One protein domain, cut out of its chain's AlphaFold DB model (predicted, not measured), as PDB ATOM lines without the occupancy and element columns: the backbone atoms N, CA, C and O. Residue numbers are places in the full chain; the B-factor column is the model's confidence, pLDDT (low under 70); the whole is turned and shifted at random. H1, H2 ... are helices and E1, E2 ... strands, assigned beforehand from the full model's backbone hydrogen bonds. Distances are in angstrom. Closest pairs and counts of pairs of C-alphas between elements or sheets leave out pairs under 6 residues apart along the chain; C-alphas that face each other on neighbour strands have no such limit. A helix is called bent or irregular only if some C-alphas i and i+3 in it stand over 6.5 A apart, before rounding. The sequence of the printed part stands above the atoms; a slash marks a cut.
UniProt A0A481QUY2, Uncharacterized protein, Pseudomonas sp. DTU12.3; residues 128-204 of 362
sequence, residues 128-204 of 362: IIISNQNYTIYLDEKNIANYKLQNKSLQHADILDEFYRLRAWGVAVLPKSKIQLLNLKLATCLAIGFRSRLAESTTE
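Overview. This is residues 128 to 204 of the 362 residues of an uncharacterized protein of Pseudomonas sp. DTU12.3 (UniProt A0A481QUY2). A small antiparallel sheet of three strands, E1 E2 E3, has one long helix, H3, running along its strands over one face; no named helix covers its other face. H2 lies side by side with H3 as a helical hairpin, off the sheet, and the short H1 leads from the sheet's E3 edge to H2. The printed part has 77 residues, with three named strands and then three named helices, in the order E1 E2 E3 H1 H2 H3. The class is mixed, helices and strands. The whole is compact, with a radius of gyration of the C-alphas of 12.5 A, and spans 36 by 25 by 15 A.

Arrangement. E1, residues 128 to 131, and E2, residues 135 to 139, form an antiparallel hairpin at 171 degrees, with N 129 and O 137 2.9 A apart, within hydrogen-bond range. E2 and E3, residues 145 to 149, form the next hairpin, antiparallel at 162 degrees, with N 148 and O 136 2.8 A apart. The three make a meander, each strand the antiparallel neighbour of the one before, with E1 and E3 as edge strands. H1, residues 152 to 156, is only just not on the sheet, with 4 pairs of C-alphas within 10 A. It is irregular, but only just: C-alphas 153 and 156 are 6.6 A apart. H1 and H2, residues 158 to 173, meet only through their link. H2 is not on the sheet and is apart from E1, E2 and E3. H3, residues 176 to 198, is on the sheet at a height of 8.2 A, giving two layers, a helix on one face of a sheet. It lies over E2 and runs along the strands, at 7 degrees to E2 on the local plane; their closest C-alphas are those of Ile 137 and Ala 187, 6.6 A apart. H3 is also only just irregular: C-alphas 177 and 180 are 6.7 A apart. H2 and H3 touch and form a helical hairpin, at a shallow tilt of 7 degrees, opposite ways; their closest C-alphas are those of Ile 159 and Gly 193, 6.2 A apart. H1 and H3 are close but not clearly touching, with the C-alphas of Leu 154 and Phe 194 closest at 7.0 A. Every O i to N i+4 pair is within hydrogen-bond range in H2, 17 of 19 are in H3, and 0 of 1 in H1, where 1 of 2 O i to N i+3 pairs is.

Along the chain. E1 begins at C-alpha 128 (514.080, 411.829, 489.162). E2 measures 13.9 A and E3 13.6 A from first to last C-alpha, against 7.2 A for E1 and 8.0 A for H1. H2 measures 22.7 A and begins at C-alpha 158 (496.688, 422.286, 479.227). H3 measures 33.5 A and ends at C-alpha 198 (494.905, 415.231, 490.159).

Size, cuts and confidence. The two C-alphas farthest apart are those of Pro 175 and Glu 200, 36.5 A. The printed part has no cut, and the five links between its named elements are tight. The mean pLDDT of the printed part is 93.0, and no printed residue is under 70.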
ATOM      1  N   ILE A 128     515.521 412.061 489.043       95.62
ATOM      2  CA  ILE A 128     514.080 411.829 489.162       95.62
ATOM      3  C   ILE A 128     513.518 412.892 490.094       95.62
ATOM      4  O   ILE A 128     513.903 412.963 491.256       95.62
ATOM      5  N   ILE A 129     512.621 413.726 489.571       96.25
ATOM      6  CA  ILE A 129     512.002 414.813 490.336       96.25
ATOM      7  C   ILE A 129     510.884 414.257 491.213       96.25
ATOM      8  O   ILE A 129     510.791 414.577 492.394       96.25
ATOM      9  N   ILE A 130     510.028 413.420 490.627       95.81
ATOM     10  CA  ILE A 130     508.915 412.775 491.319       95.81
ATOM     11  C   ILE A 130     508.517 411.504 490.574       95.81
ATOM     12  O   ILE A 130     508.522 411.467 489.343       95.81
ATOM     13  N   SER A 131     508.155 410.467 491.321       94.00
ATOM     14  CA  SER A 131     507.595 409.231 490.781       94.00
ATOM     15  C   SER A 131     506.454 408.770 491.678       94.00
ATOM     16  O   SER A 131     506.634 408.636 492.887       94.00
ATOM     17  N   ASN A 132     505.271 408.577 491.102       92.00
ATOM     18  CA  ASN A 132     504.099 408.043 491.791       92.00
ATOM     19  C   ASN A 132     503.330 407.082 490.864       92.00
ATOM     20  O   ASN A 132     503.771 406.779 489.759       92.00
ATOM     21  N   GLN A 133     502.179 406.581 491.320       89.06
ATOM     22  CA  GLN A 133     501.369 405.622 490.556       89.06
ATOM     23  C   GLN A 133     500.752 406.208 489.273       89.06
ATOM     24  O   GLN A 133     500.397 405.451 488.375       89.06
ATOM     25  N   ASN A 134     500.608 407.533 489.186       92.62
ATOM     26  CA  ASN A 134     499.937 408.229 488.089       92.62
ATOM     27  C   ASN A 134     500.906 408.811 487.054       92.62
ATOM     28  O   ASN A 134     500.548 408.886 485.876       92.62
ATOM     29  N   TYR A 135     502.079 409.277 487.490       94.56
ATOM     30  CA  TYR A 135     503.101 409.862 486.629       94.56
ATOM     31  C   TYR A 135     504.511 409.772 487.232       94.56
ATOM     32  O   TYR A 135     504.709 409.718 488.450       94.56
ATOM     33  N   THR A 136     505.507 409.866 486.356       95.31
ATOM     34  CA  THR A 136     506.924 410.012 486.706       95.31
ATOM     35  C   THR A 136     507.537 411.151 485.897       95.31
ATOM     36  O   THR A 136     507.324 411.225 484.690       95.31
ATOM     37  N   ILE A 137     508.300 412.036 486.540       96.75
ATOM     38  CA  ILE A 137     508.994 413.162 485.896       96.75
ATOM     39  C   ILE A 137     510.478 413.080 486.226       96.75
ATOM     40  O   ILE A 137     510.862 412.917 487.389       96.75
ATOM     41  N   TYR A 138     511.311 413.215 485.202       96.75
ATOM     42  CA  TYR A 138     512.750 413.036 485.305       96.75
ATOM     43  C   TYR A 138     513.509 413.894 484.288       96.75
ATOM     44  O   TYR A 138     512.943 414.404 483.322       96.75
ATOM     45  N   LEU A 139     514.806 414.057 484.524       96.62
ATOM     46  CA  LEU A 139     515.761 414.627 483.584       96.62
ATOM     47  C   LEU A 139     516.568 413.496 482.945       96.62
ATOM     48  O   LEU A 139     517.028 412.598 483.653       96.62
ATOM     49  N   ASP A 140     516.744 413.536 481.626       94.88
ATOM     50  CA  ASP A 140     517.640 412.613 480.916       94.88
ATOM     51  C   ASP A 140     519.119 413.034 481.023       94.88
ATOM     52  O   ASP A 140     519.454 414.042 481.647       94.88
ATOM     53  N   GLU A 141     520.017 412.270 480.395       92.38
ATOM     54  CA  GLU A 141     521.466 412.545 480.326       92.38
ATOM     55  C   GLU A 141     521.808 413.903 479.690       92.38
ATOM     56  O   GLU A 141     522.854 414.491 479.966       92.38
ATOM     57  N   LYS A 142     520.910 414.451 478.861       93.31
ATOM     58  CA  LYS A 142     521.035 415.787 478.259       93.31
ATOM     59  C   LYS A 142     520.395 416.870 479.133       93.31
ATOM     60  O   LYS A 142     520.294 418.021 478.707       93.31
ATOM     61  N   ASN A 143     519.994 416.524 480.358       94.50
ATOM     62  CA  ASN A 143     519.224 417.349 481.280       94.50
ATOM     63  C   ASN A 143     517.911 417.870 480.681       94.50
ATOM     64  O   ASN A 143     517.471 418.963 481.036       94.50
ATOM     65  N   ILE A 144     517.294 417.147 479.750       95.38
ATOM     66  CA  ILE A 144     515.991 417.497 479.188       95.38
ATOM     67  C   ILE A 144     514.911 416.931 480.103       95.38
ATOM     68  O   ILE A 144     514.960 415.769 480.509       95.38
ATOM     69  N   ALA A 145     513.934 417.773 480.432       96.50
ATOM     70  CA  ALA A 145     512.769 417.360 481.194       96.50
ATOM     71  C   ALA A 145     511.896 416.419 480.361       96.50
ATOM     72  O   ALA A 145     511.412 416.793 479.289       96.50
ATOM     73  N   ASN A 146     511.692 415.217 480.886       96.06
ATOM     74  CA  ASN A 146     510.844 414.181 480.324       96.06
ATOM     75  C   ASN A 146     509.842 413.706 481.379       96.06
ATOM     76  O   ASN A 146     510.028 413.883 482.588       96.06
ATOM     77  N   TYR A 147     508.757 413.107 480.910       95.88
ATOM     78  CA  TYR A 147     507.710 412.592 481.773       95.88
ATOM     79  C   TYR A 147     507.126 411.303 481.205       95.88
ATOM     80  O   TYR A 147     507.156 411.053 480.000       95.88
ATOM     81  N   LYS A 148     506.558 410.497 482.093       93.81
ATOM     82  CA  LYS A 148     505.786 409.306 481.770       93.81
ATOM     83  C   LYS A 148     504.461 409.380 482.510       93.81
ATOM     84  O   LYS A 148     504.448 409.637 483.709       93.81
ATOM     85  N   LEU A 149     503.366 409.168 481.790       94.31
ATOM     86  CA  LEU A 149     502.019 409.155 482.349       94.31
ATOM     87  C   LEU A 149     501.516 407.716 482.409       94.31
ATOM     88  O   LEU A 149     501.499 407.019 481.397       94.31
ATOM     89  N   GLN A 150     501.098 407.277 483.590       90.62
ATOM     90  CA  GLN A 150     500.314 406.059 483.770       90.62
ATOM     91  C   GLN A 150     498.812 406.377 483.712       90.62
ATOM     92  O   GLN A 150     498.028 405.576 483.206       90.62
ATOM     93  N   ASN A 151     498.407 407.563 484.179       90.19
ATOM     94  CA  ASN A 151     497.016 408.002 484.149       90.19
ATOM     95  C   ASN A 151     496.683 408.764 482.852       90.19
ATOM     96  O   ASN A 151     497.228 409.838 482.592       90.19
ATOM     97  N   LYS A 152     495.748 408.226 482.056       90.25
ATOM     98  CA  LYS A 152     495.320 408.809 480.771       90.25
ATOM     99  C   LYS A 152     494.634 410.175 480.913       90.25
ATOM    100  O   LYS A 152     494.652 410.947 479.958       90.25
ATOM    101  N   SER A 153     494.065 410.506 482.076       88.00
ATOM    102  CA  SER A 153     493.403 411.805 482.289       88.00
ATOM    103  C   SER A 153     494.371 412.990 482.193       88.00
ATOM    104  O   SER A 153     493.969 414.086 481.813       88.00
ATOM    105  N   LEU A 154     495.658 412.764 482.476       88.38
ATOM    106  CA  LEU A 154     496.708 413.784 482.422       88.38
ATOM    107  C   LEU A 154     497.223 414.051 481.000       88.38
ATOM    108  O   LEU A 154     497.945 415.022 480.791       88.38
ATOM    109  N   GLN A 155     496.868 413.215 480.021       85.50
ATOM    110  CA  GLN A 155     497.398 413.309 478.658       85.50
ATOM    111  C   GLN A 155     496.866 414.526 477.885       85.50
ATOM    112  O   GLN A 155     497.546 415.017 476.994       85.50
ATOM    113  N   HIS A 156     495.681 415.022 478.246       76.06
ATOM    114  CA  HIS A 156     495.029 416.172 477.606       76.06
ATOM    115  C   HIS A 156     495.060 417.420 478.501       76.06
ATOM    116  O   HIS A 156     494.192 418.284 478.405       76.06
ATOM    117  N   ALA A 157     496.005 417.479 479.441       79.81
ATOM    118  CA  ALA A 157     496.147 418.630 480.315       79.81
ATOM    119  C   ALA A 157     496.783 419.801 479.548       79.81
ATOM    120  O   ALA A 157     497.850 419.649 478.957       79.81
ATOM    121  N   ASP A 158     496.172 420.977 479.656       90.75
ATOM    122  CA  ASP A 158     496.688 422.286 479.227       90.75
ATOM    123  C   ASP A 158     498.125 422.564 479.717       90.75
ATOM    124  O   ASP A 158     498.923 423.227 479.057       90.75
ATOM    125  N   ILE A 159     498.485 421.976 480.858       93.44
ATOM    126  CA  ILE A 159     499.835 421.966 481.435       93.44
ATOM    127  C   ILE A 159     500.901 421.467 480.442       93.44
ATOM    128  O   ILE A 159     502.027 421.966 480.463       93.44
ATOM    129  N   LEU A 160     500.585 420.475 479.600       94.88
ATOM    130  CA  LEU A 160     501.540 419.921 478.636       94.88
ATOM    131  C   LEU A 160     501.811 420.887 477.485       94.88
ATOM    132  O   LEU A 160     502.970 421.072 477.112       94.88
ATOM    133  N   ASP A 161     500.766 421.530 476.970       94.06
ATOM    134  CA  ASP A 161     500.897 422.529 475.909       94.06
ATOM    135  C   ASP A 161     501.767 423.694 476.383       94.06
ATOM    136  O   ASP A 161     502.710 424.100 475.697       94.06
ATOM    137  N   GLU A 162     501.529 424.165 477.610       95.00
ATOM    138  CA  GLU A 162     502.324 425.227 478.223       95.00
ATOM    139  C   GLU A 162     503.782 424.804 478.454       95.00
ATOM    140  O   GLU A 162     504.714 425.551 478.139       95.00
ATOM    141  N   PHE A 163     504.007 423.574 478.926       96.44
ATOM    142  CA  PHE A 163     505.346 423.005 479.079       96.44
ATOM    143  C   PHE A 163     506.117 422.989 477.752       96.44
ATOM    144  O   PHE A 163     507.265 423.442 477.701       96.44
ATOM    145  N   TYR A 164     505.507 422.499 476.669       96.00
ATOM    146  CA  TYR A 164     506.164 422.439 475.362       96.00
ATOM    147  C   TYR A 164     506.400 423.827 474.772       96.00
ATOM    148  O   TYR A 164     507.484 424.078 474.236       96.00
ATOM    149  N   ARG A 165     505.438 424.743 474.929       95.62
ATOM    150  CA  ARG A 165     505.562 426.143 474.514       95.62
ATOM    151  C   ARG A 165     506.764 426.814 475.177       95.62
ATOM    152  O   ARG A 165     507.633 427.345 474.485       95.62
ATOM    153  N   LEU A 166     506.859 426.740 476.505       96.38
ATOM    154  CA  LEU A 166     507.947 427.362 477.265       96.38
ATOM    155  C   LEU A 166     509.292 426.672 477.043       96.38
ATOM    156  O   LEU A 166     510.323 427.342 477.012       96.38
ATOM    157  N   ARG A 167     509.304 425.350 476.839       96.56
ATOM    158  CA  ARG A 167     510.519 424.620 476.461       96.56
ATOM    159  C   ARG A 167     511.049 425.098 475.112       96.56
ATOM    160  O   ARG A 167     512.235 425.394 475.003       96.56
ATOM    161  N   ALA A 168     510.187 425.187 474.099       95.44
ATOM    162  CA  ALA A 168     510.572 425.659 472.772       95.44
ATOM    163  C   ALA A 168     511.079 427.107 472.822       95.44
ATOM    164  O   ALA A 168     512.152 427.404 472.296       95.44
ATOM    165  N   TRP A 169     510.357 427.982 473.526       93.62
ATOM    166  CA  TRP A 169     510.754 429.376 473.700       93.62
ATOM    167  C   TRP A 169     512.092 429.512 474.433       93.62
ATOM    168  O   TRP A 169     513.003 430.190 473.960       93.62
ATOM    169  N   GLY A 170     512.253 428.812 475.553       94.56
ATOM    170  CA  GLY A 170     513.476 428.862 476.337       94.56
ATOM    171  C   GLY A 170     514.693 428.317 475.586       94.56
ATOM    172  O   GLY A 170     515.765 428.905 475.678       94.56
ATOM    173  N   VAL A 171     514.544 427.254 474.786       93.75
ATOM    174  CA  VAL A 171     515.633 426.736 473.933       93.75
ATOM    175  C   VAL A 171     516.009 427.720 472.822       93.75
ATOM    176  O   VAL A 171     517.185 427.820 472.481       93.75
ATOM    177  N   ALA A 172     515.038 428.450 472.268       91.19
ATOM    178  CA  ALA A 172     515.287 429.424 471.211       91.19
ATOM    179  C   ALA A 172     516.015 430.684 471.713       91.19
ATOM    180  O   ALA A 172     516.813 431.260 470.975       91.19
ATOM    181  N   VAL A 173     515.745 431.112 472.951       89.69
ATOM    182  CA  VAL A 173     516.195 432.420 473.456       89.69
ATOM    183  C   VAL A 173     517.339 432.321 474.471       89.69
ATOM    184  O   VAL A 173     518.169 433.229 474.557       89.69
ATOM    185  N   LEU A 174     517.433 431.238 475.248       91.50
ATOM    186  CA  LEU A 174     518.439 431.130 476.304       91.50
ATOM    187  C   LEU A 174     519.795 430.612 475.800       91.50
ATOM    188  O   LEU A 174     519.864 429.730 474.943       91.50
ATOM    189  N   PRO A 175     520.907 431.071 476.405       90.38
ATOM    190  CA  PRO A 175     522.213 430.472 476.168       90.38
ATOM    191  C   PRO A 175     522.258 429.031 476.695       90.38
ATOM    192  O   PRO A 175     521.654 428.713 477.723       90.38
ATOM    193  N   LYS A 176     523.059 428.171 476.049       91.69
ATOM    194  CA  LYS A 176     523.183 426.737 476.386       91.69
ATOM    195  C   LYS A 176     523.457 426.469 477.873       91.69
ATOM    196  O   LYS A 176     522.912 425.520 478.423       91.69
ATOM    197  N   SER A 177     524.234 427.328 478.535       91.94
ATOM    198  CA  SER A 177     524.557 427.210 479.966       91.94
ATOM    199  C   SER A 177     523.347 427.350 480.897       91.94
ATOM    200  O   SER A 177     523.378 426.844 482.014       91.94
ATOM    201  N   LYS A 178     522.274 428.016 480.457       95.25
ATOM    202  CA  LYS A 178     521.053 428.241 481.247       95.25
ATOM    203  C   LYS A 178     519.943 427.227 480.954       95.25
ATOM    204  O   LYS A 178     519.011 427.107 481.748       95.25
ATOM    205  N   ILE A 179     520.057 426.464 479.864       95.62
ATOM    206  CA  ILE A 179     519.045 425.474 479.454       95.62
ATOM    207  C   ILE A 179     518.880 424.370 480.508       95.62
ATOM    208  O   ILE A 179     517.759 423.955 480.786       95.62
ATOM    209  N   GLN A 180     519.964 423.938 481.160       95.50
ATOM    210  CA  GLN A 180     519.884 422.929 482.222       95.50
ATOM    211  C   GLN A 180     518.996 423.394 483.387       95.50
ATOM    212  O   GLN A 180     518.116 422.661 483.838       95.50
ATOM    213  N   LEU A 181     519.183 424.636 483.848       96.31
ATOM    214  CA  LEU A 181     518.383 425.200 484.934       96.31
ATOM    215  C   LEU A 181     516.930 425.447 484.503       96.31
ATOM    216  O   LEU A 181     516.017 425.243 485.304       96.31
ATOM    217  N   LEU A 182     516.709 425.847 483.246       97.44
ATOM    218  CA  LEU A 182     515.368 425.939 482.665       97.44
ATOM    219  C   LEU A 182     514.648 424.587 482.735       97.44
ATOM    220  O   LEU A 182     513.529 424.528 483.235       97.44
ATOM    221  N   ASN A 183     515.282 423.513 482.263       97.56
ATOM    222  CA  ASN A 183     514.671 422.185 482.235       97.56
ATOM    223  C   ASN A 183     514.361 421.670 483.642       97.56
ATOM    224  O   ASN A 183     513.295 421.099 483.855       97.56
ATOM    225  N   LEU A 184     515.234 421.932 484.619       97.44
ATOM    226  CA  LEU A 184     514.951 421.618 486.019       97.44
ATOM    227  C   LEU A 184     513.694 422.352 486.515       97.44
ATOM    228  O   LEU A 184     512.800 421.722 487.075       97.44
ATOM    229  N   LYS A 185     513.586 423.665 486.262       97.62
ATOM    230  CA  LYS A 185     512.402 424.456 486.638       97.62
ATOM    231  C   LYS A 185     511.137 423.971 485.930       97.62
ATOM    232  O   LYS A 185     510.107 423.831 486.581       97.62
ATOM    233  N   LEU A 186     511.224 423.670 484.635       97.81
ATOM    234  CA  LEU A 186     510.121 423.106 483.856       97.81
ATOM    235  C   LEU A 186     509.652 421.770 484.439       97.81
ATOM    236  O   LEU A 186     508.453 421.579 484.608       97.81
ATOM    237  N   ALA A 187     510.575 420.875 484.796       97.69
ATOM    238  CA  ALA A 187     510.244 419.590 485.405       97.69
ATOM    239  C   ALA A 187     509.553 419.759 486.772       97.69
ATOM    240  O   ALA A 187     508.583 419.061 487.068       97.69
ATOM    241  N   THR A 188     509.996 420.719 487.593       97.31
ATOM    242  CA  THR A 188     509.333 421.052 488.862       97.31
ATOM    243  C   THR A 188     507.934 421.635 488.647       97.31
ATOM    244  O   THR A 188     506.989 421.195 489.301       97.31
ATOM    245  N   CYS A 189     507.767 422.580 487.716       96.69
ATOM    246  CA  CYS A 189     506.455 423.137 487.372       96.69
ATOM    247  C   CYS A 189     505.512 422.056 486.834       96.69
ATOM    248  O   CYS A 189     504.348 422.023 487.220       96.69
ATOM    249  N   LEU A 190     506.019 421.122 486.027       96.62
ATOM    250  CA  LEU A 190     505.247 419.990 485.526       96.62
ATOM    251  C   LEU A 190     504.760 419.083 486.668       96.62
ATOM    252  O   LEU A 190     503.598 418.680 486.686       96.62
ATOM    253  N   ALA A 191     505.615 418.815 487.661       96.06
ATOM    254  CA  ALA A 191     505.246 418.040 488.848       96.06
ATOM    255  C   ALA A 191     504.138 418.722 489.659       96.06
ATOM    256  O   ALA A 191     503.172 418.075 490.070       96.06
ATOM    257  N   ILE A 192     504.255 420.037 489.854       95.19
ATOM    258  CA  ILE A 192     503.233 420.845 490.528       95.19
ATOM    259  C   ILE A 192     501.931 420.835 489.717       95.19
ATOM    260  O   ILE A 192     500.868 420.602 490.287       95.19
ATOM    261  N   GLY A 193     502.018 420.997 488.394       94.69
ATOM    262  CA  GLY A 193     500.891 420.952 487.465       94.69
ATOM    263  C   GLY A 193     500.109 419.650 487.550       94.69
ATOM    264  O   GLY A 193     498.912 419.663 487.831       94.69
ATOM    265  N   PHE A 194     500.776 418.507 487.384       95.00
ATOM    266  CA  PHE A 194     500.095 417.214 487.461       95.00
ATOM    267  C   PHE A 194     499.495 416.948 488.840       95.00
ATOM    268  O   PHE A 194     498.387 416.422 488.931       95.00
ATOM    269  N   ARG A 195     500.176 417.343 489.922       94.00
ATOM    270  CA  ARG A 195     499.610 417.241 491.272       94.00
ATOM    271  C   ARG A 195     498.353 418.101 491.433       94.00
ATOM    272  O   ARG A 195     497.367 417.614 491.974       94.00
ATOM    273  N   SER A 196     498.385 419.345 490.957       92.25
ATOM    274  CA  SER A 196     497.251 420.277 490.996       92.25
ATOM    275  C   SER A 196     496.057 419.722 490.214       92.25
ATOM    276  O   SER A 196     494.928 419.761 490.708       92.25
ATOM    277  N   ARG A 197     496.308 419.115 489.045       91.75
ATOM    278  CA  ARG A 197     495.259 418.524 488.208       91.75
ATOM    279  C   ARG A 197     494.627 417.278 488.826       91.75
ATOM    280  O   ARG A 197     493.412 417.139 488.770       91.75
ATOM    281  N   LEU A 198     495.427 416.400 489.435       90.88
ATOM    282  CA  LEU A 198     494.905 415.231 490.159       90.88
ATOM    283  C   LEU A 198     494.103 415.616 491.407       90.88
ATOM    284  O   LEU A 198     493.225 414.866 491.811       90.88
ATOM    285  N   ALA A 199     494.403 416.766 492.013       90.94
ATOM    286  CA  ALA A 199     493.649 417.310 493.138       90.94
ATOM    287  C   ALA A 199     492.394 418.098 492.707       90.94
ATOM    288  O   ALA A 199     491.800 418.767 493.545       90.94
ATOM    289  N   GLU A 200     492.039 418.083 491.413       87.06
ATOM    290  CA  GLU A 200     490.900 418.812 490.824       87.06
ATOM    291  C   GLU A 200     490.885 420.324 491.119       87.06
ATOM    292  O   GLU A 200     489.868 421.001 491.001       87.06
ATOM    293  N   SER A 201     492.043 420.889 491.463       81.94
ATOM    294  CA  SER A 201     492.173 422.327 491.697       81.94
ATOM    295  C   SER A 201     492.144 423.098 490.374       81.94
ATOM    296  O   SER A 201     492.817 422.731 489.410       81.94
ATOM    297  N   THR A 202     491.392 424.198 490.333       79.56
ATOM    298  CA  THR A 202     491.219 425.066 489.154       79.56
ATOM    299  C   THR A 202     492.380 426.045 488.964       79.56
ATOM    300  O   THR A 202     492.178 427.180 488.533       79.56
ATOM    301  N   THR A 203     493.600 425.654 489.332       81.94
ATOM    302  CA  THR A 203     494.769 426.518 489.147       81.94
ATOM    303  C   THR A 203     495.064 426.625 487.659       81.94
ATOM    304  O   THR A 203     495.348 425.618 487.013       81.94
ATOM    305  N   GLU A 204     495.019 427.838 487.115       85.06
ATOM    306  CA  GLU A 204     495.414 428.079 485.729       85.06
ATOM    307  C   GLU A 204     496.872 427.657 485.502       85.06
ATOM    308  O   GLU A 204     497.768 427.998 486.285       85.06
TER     309      GLU A 204